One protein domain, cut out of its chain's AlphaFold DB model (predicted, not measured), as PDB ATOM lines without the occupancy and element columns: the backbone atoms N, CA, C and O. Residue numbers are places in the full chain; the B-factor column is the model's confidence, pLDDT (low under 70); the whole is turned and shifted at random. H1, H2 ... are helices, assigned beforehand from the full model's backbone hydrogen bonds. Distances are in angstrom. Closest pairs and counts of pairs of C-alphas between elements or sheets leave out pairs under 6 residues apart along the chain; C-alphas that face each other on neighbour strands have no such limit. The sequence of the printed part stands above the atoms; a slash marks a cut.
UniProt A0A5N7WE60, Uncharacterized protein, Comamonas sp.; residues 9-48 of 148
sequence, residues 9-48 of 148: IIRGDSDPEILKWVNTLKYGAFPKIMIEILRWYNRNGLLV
ATOM      1  N   ILE A   9     -41.014  23.807  20.408       87.00
ATOM      2  CA  ILE A   9     -41.348  24.562  19.197       87.00
ATOM      3  C   ILE A   9     -41.357  26.036  19.586       87.00
ATOM      4  O   ILE A   9     -42.146  26.428  20.438       87.00
ATOM      5  N   ILE A  10     -40.483  26.827  18.965       86.12
ATOM      6  CA  ILE A  10     -40.423  28.282  19.143       86.12
ATOM      7  C   ILE A  10     -41.177  28.895  17.969       86.12
ATOM      8  O   ILE A  10     -40.829  28.632  16.814       86.12
ATOM      9  N   ARG A  11     -42.236  29.657  18.243       88.19
ATOM     10  CA  ARG A  11     -43.039  30.294  17.195       88.19
ATOM     11  C   ARG A  11     -42.488  31.690  16.953       88.19
ATOM     12  O   ARG A  11     -42.530  32.510  17.856       88.19
ATOM     13  N   GLY A  12     -41.995  31.970  15.747       85.50
ATOM     14  CA  GLY A  12     -41.381  33.268  15.440       85.50
ATOM     15  C   GLY A  12     -42.306  34.465  15.652       85.50
ATOM     16  O   GLY A  12     -41.842  35.505  16.104       85.50
ATOM     17  N   ASP A  13     -43.604  34.287  15.406       88.44
ATOM     18  CA  ASP A  13     -44.593  35.359  15.554       88.44
ATOM     19  C   ASP A  13     -44.976  35.616  17.019       88.44
ATOM     20  O   ASP A  13     -45.334  36.732  17.379       88.44
ATOM     21  N   SER A  14     -44.929  34.582  17.870       87.56
ATOM     22  CA  SER A  14     -45.306  34.682  19.289       87.56
ATOM     23  C   SER A  14     -44.111  34.983  20.191       87.56
ATOM     24  O   SER A  14     -44.257  35.695  21.176       87.56
ATOM     25  N   ASP A  15     -42.932  34.474  19.829       88.19
ATOM     26  CA  ASP A  15     -41.708  34.530  20.626       88.19
ATOM     27  C   ASP A  15     -40.521  35.081  19.798       88.19
ATOM     28  O   ASP A  15     -39.489  34.406  19.652       88.19
ATOM     29  N   PRO A  16     -40.629  36.296  19.221       90.50
ATOM     30  CA  PRO A  16     -39.630  36.819  18.286       90.50
ATOM     31  C   PRO A  16     -38.252  37.005  18.934       90.50
ATOM     32  O   PRO A  16     -37.222  36.753  18.306       90.50
ATOM     33  N   GLU A  17     -38.212  37.398  20.208       90.69
ATOM     34  CA  GLU A  17     -36.966  37.607  20.949       90.69
ATOM     35  C   GLU A  17     -36.243  36.296  21.250       90.69
ATOM     36  O   GLU A  17     -35.027  36.201  21.066       90.69
ATOM     37  N   ILE A  18     -36.992  35.263  21.647       87.94
ATOM     38  CA  ILE A  18     -36.435  33.931  21.891       87.94
ATOM     39  C   ILE A  18     -35.880  33.390  20.578       87.94
ATOM     40  O   ILE A  18     -34.742  32.927  20.545       87.94
ATOM     41  N   LEU A  19     -36.631  33.503  19.478       89.38
ATOM     42  CA  LEU A  19     -36.161  33.064  18.168       89.38
ATOM     43  C   LEU A  19     -34.881  33.802  17.743       89.38
ATOM     44  O   LEU A  19     -33.918  33.163  17.311       89.38
ATOM     45  N   LYS A  20     -34.833  35.130  17.911       92.19
ATOM     46  CA  LYS A  20     -33.635  35.935  17.640       92.19
ATOM     47  C   LYS A  20     -32.452  35.454  18.475       92.19
ATOM     48  O   LYS A  20     -31.382  35.222  17.920       92.19
ATOM     49  N   TRP A  21     -32.644  35.260  19.778       91.56
ATOM     50  CA  TRP A  21     -31.603  34.774  20.678       91.56
ATOM     51  C   TRP A  21     -31.088  33.392  20.265       91.56
ATOM     52  O   TRP A  21     -29.877  33.218  20.130       91.56
ATOM     53  N   VAL A  22     -31.970  32.436  19.961       89.44
ATOM     54  CA  VAL A  22     -31.566  31.095  19.503       89.44
ATOM     55  C   VAL A  22     -30.731  31.160  18.227       89.44
ATOM     56  O   VAL A  22     -29.729  30.453  18.129       89.44
ATOM     57  N   ASN A  23     -31.080  32.047  17.295       89.56
ATOM     58  CA  ASN A  23     -30.332  32.229  16.051       89.56
ATOM     59  C   ASN A  23     -28.931  32.833  16.258       89.56
ATOM     60  O   ASN A  23     -28.077  32.681  15.387       89.56
ATOM     61  N   THR A  24     -28.661  33.484  17.395       92.56
ATOM     62  CA  THR A  24     -27.302  33.957  17.734       92.56
ATOM     63  C   THR A  24     -26.398  32.857  18.294       92.56
ATOM     64  O   THR A  24     -25.177  33.016  18.343       92.56
ATOM     65  N   LEU A  25     -26.971  31.734  18.738       90.31
ATOM     66  CA  LEU A  25     -26.224  30.663  19.383       90.31
ATOM     67  C   LEU A  25     -25.548  29.753  18.353       90.31
ATOM     68  O   LEU A  25     -26.073  29.464  17.280       90.31
ATOM     69  N   LYS A  26     -24.382  29.210  18.722       91.50
ATOM     70  CA  LYS A  26     -23.726  28.158  17.934       91.50
ATOM     71  C   LYS A  26     -24.605  26.905  17.875       91.50
ATOM     72  O   LYS A  26     -25.304  26.573  18.838       91.50
ATOM     73  N   TYR A  27     -24.506  26.165  16.771       84.94
ATOM     74  CA  TYR A  27     -25.228  24.905  16.592       84.94
ATOM     75  C   TYR A  27     -25.024  23.960  17.790       84.94
ATOM     76  O   TYR A  27     -23.905  23.752  18.260       84.94
ATOM     77  N   GLY A  28     -26.122  23.410  18.317       85.19
ATOM     78  CA  GLY A  28     -26.108  22.507  19.472       85.19
ATOM     79  C   GLY A  28     -25.864  23.168  20.840       85.19
ATOM     80  O   GLY A  28     -25.909  22.467  21.853       85.19
ATOM     81  N   ALA A  29     -25.645  24.486  20.916       89.62
ATOM     82  CA  ALA A  29     -25.543  25.197  22.195       89.62
ATOM     83  C   ALA A  29     -26.916  25.380  22.855       89.62
ATOM     84  O   ALA A  29     -27.037  25.209  24.067       89.62
ATOM     85  N   PHE A  30     -27.955  25.648  22.059       89.62
ATOM     86  CA  PHE A  30     -29.308  25.892  22.559       89.62
ATOM     87  C   PHE A  30     -29.848  24.768  23.468       89.62
ATOM     88  O   PHE A  30     -30.220  25.075  24.600       89.62
ATOM     89  N   PRO A  31     -29.811  23.471  23.087       89.81
ATOM     90  CA  PRO A  31     -30.280  22.404  23.974       89.81
ATOM     91  C   PRO A  31     -29.502  22.321  25.293       89.81
ATOM     92  O   PRO A  31     -30.088  22.062  26.339       89.81
ATOM     93  N   LYS A  32     -28.183  22.566  25.265       90.81
ATOM     94  CA  LYS A  32     -27.335  22.527  26.467       90.81
ATOM     95  C   LYS A  32     -27.683  23.657  27.430       90.81
ATOM     96  O   LYS A  32     -27.844  23.412  28.622       90.81
ATOM     97  N   ILE A  33     -27.831  24.871  26.900       89.81
ATOM     98  CA  ILE A  33     -28.217  26.048  27.681       89.81
ATOM     99  C   ILE A  33     -29.618  25.848  28.257       89.81
ATOM    100  O   ILE A  33     -29.821  26.062  29.445       89.81
ATOM    101  N   MET A  34     -30.561  25.358  27.451       89.12
ATOM    102  CA  MET A  34     -31.931  25.116  27.897       89.12
ATOM    103  C   MET A  34     -31.992  24.111  29.056       89.12
ATOM    104  O   MET A  34     -32.698  24.336  30.033       89.12
ATOM    105  N   ILE A  35     -31.205  23.030  28.999       89.44
ATOM    106  CA  ILE A  35     -31.100  22.067  30.106       89.44
ATOM    107  C   ILE A  35     -30.553  22.735  31.371       89.44
ATOM    108  O   ILE A  35     -31.059  22.467  32.461       89.44
ATOM    109  N   GLU A  36     -29.533  23.584  31.255       89.38
ATOM    110  CA  GLU A  36     -28.938  24.232  32.426       89.38
ATOM    111  C   GLU A  36     -29.868  25.287  33.036       89.38
ATOM    112  O   GLU A  36     -29.999  25.345  34.257       89.38
ATOM    113  N   ILE A  37     -30.604  26.033  32.205       86.81
ATOM    114  CA  ILE A  37     -31.685  26.918  32.653       86.81
ATOM    115  C   ILE A  37     -32.720  26.099  33.431       86.81
ATOM    116  O   ILE A  37     -32.978  26.385  34.595       86.81
ATOM    117  N   LEU A  38     -33.252  25.020  32.853       86.25
ATOM    118  CA  LEU A  38     -34.242  24.179  33.533       86.25
ATOM    119  C   LEU A  38     -33.706  23.595  34.849       86.25
ATOM    120  O   LEU A  38     -34.423  23.547  35.846       86.25
ATOM    121  N   ARG A  39     -32.431  23.193  34.898       86.56
ATOM    122  CA  ARG A  39     -31.781  22.752  36.142       86.56
ATOM    123  C   ARG A  39     -31.723  23.860  37.181       86.56
ATOM    124  O   ARG A  39     -31.986  23.585  38.348       86.56
ATOM    125  N   TRP A  40     -31.382  25.080  36.777       87.19
ATOM    126  CA  TRP A  40     -31.351  26.230  37.670       87.19
ATOM    127  C   TRP A  40     -32.745  26.525  38.228       87.19
ATOM    128  O   TRP A  40     -32.901  26.602  39.443       87.19
ATOM    129  N   TYR A  41     -33.777  26.575  37.384       82.69
ATOM    130  CA  TYR A  41     -35.149  26.781  37.856       82.69
ATOM    131  C   TYR A  41     -35.614  25.642  38.782       82.69
ATOM    132  O   TYR A  41     -36.258  25.910  39.792       82.69
ATOM    133  N   ASN A  42     -35.239  24.386  38.507       81.31
ATOM    134  CA  ASN A  42     -35.538  23.261  39.401       81.31
ATOM    135  C   ASN A  42     -34.860  23.413  40.772       81.31
ATOM    136  O   ASN A  42     -35.503  23.244  41.803       81.31
ATOM    137  N   ARG A  43     -33.562  23.757  40.795       78.44
ATOM    138  CA  ARG A  43     -32.804  23.966  42.043       78.44
ATOM    139  C   ARG A  43     -33.391  25.091  42.894       78.44
ATOM    140  O   ARG A  43     -33.349  24.996  44.113       78.44
ATOM    141  N   ASN A  44     -33.937  26.122  42.258       78.69
ATOM    142  CA  ASN A  44     -34.556  27.257  42.940       78.69
ATOM    143  C   ASN A  44     -36.048  27.041  43.259       78.69
ATOM    144  O   ASN A  44     -36.700  27.961  43.739       78.69
ATOM    145  N   GLY A  45     -36.605  25.853  42.987       75.94
ATOM    146  CA  GLY A  45     -38.017  25.556  43.253       75.94
ATOM    147  C   GLY A  45     -39.002  26.301  42.347       75.94
ATOM    148  O   GLY A  45     -40.188  26.351  42.646       75.94
ATOM    149  N   LEU A  46     -38.528  26.868  41.233       74.94
ATOM    150  CA  LEU A  46     -39.342  27.619  40.273       74.94
ATOM    151  C   LEU A  46     -40.007  26.713  39.223       74.94
ATOM    152  O   LEU A  46     -40.947  27.127  38.549       74.94
ATOM    153  N   LEU A  47     -39.536  25.469  39.067       71.75
ATOM    154  CA  LEU A  47     -40.232  24.451  38.273       71.75
ATOM    155  C   LEU A  47     -41.196  23.672  39.163       71.75
ATOM    156  O   LEU A  47     -40.836  22.650  39.746       71.75
ATOM    157  N   VAL A  48     -42.441  24.135  39.244       63.09
ATOM    158  CA  VAL A  48     -43.493  23.399  39.949       63.09
ATOM    159  C   VAL A  48     -44.036  22.292  39.046       63.09
ATOM    160  O   VAL A  48     -44.413  22.509  37.891       63.09
TER     161      VAL A  48
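AT A GLANCE: This is residues 9 to 48 of the 148 residues of an uncharacterized protein of Comamonas sp. (UniProt A0A5N7WE60). Two helices make an open V, the shorter H1 as one arm and the longer H2 as the other, with a tight link at the corner where the end of H1 comes near the start of H2. An unnamed stretch, residues 9 to 15, winds into the far end of H1, and the far end of H2 sticks out with residues 40 to 45. The printed part has 40 residues with two named helices, H1 then H2, and no named strand; the class is all helix. The whole is loose, with a radius of gyration of the C-alphas of 11.8 A and spans of 29 by 22 by 14 A.

HOW THE PARTS SIT: H1, residues 16 to 24, and H2, residues 29 to 43, are close but not clearly touching, with 1 pair of C-alphas within 8 A. Their closest C-alphas, those of Val 22 and Phe 30, are 6.4 A apart. They run opposite ways at a steep tilt of 59 degrees, and their centres are 16.2 A apart. In both helices every O i to N i+4 pair is within hydrogen-bond range. Residues 40 to 45, of which 40 to 43 belong to H2, stand free.

IN THESE COORDINATES: The printed part begins at Ile 9, with its C-alpha at (-41.348, 24.562, 19.197). H1 runs from Pro 16, C-alpha at (-39.630, 36.819, 18.286), to Thr 24, 12.7 A from first to last C-alpha. After residues 25 to 28, H2 runs 21.2 A from Ala 29 to Arg 43, whose C-alpha is at (-32.804, 23.966, 42.043). Residues 44 to 48 follow.

THE WHOLE: The two C-alphas farthest apart, those of Asp 13 and Arg 43, are 31.2 A apart. The C-alphas of Ile 9 and Val 48, the first and last printed residues, are 20.9 A apart. The printed part has no cut, and the link from H1 to H2 is tight. The mean pLDDT of the printed part is 86.2, and residue 48 is under 70.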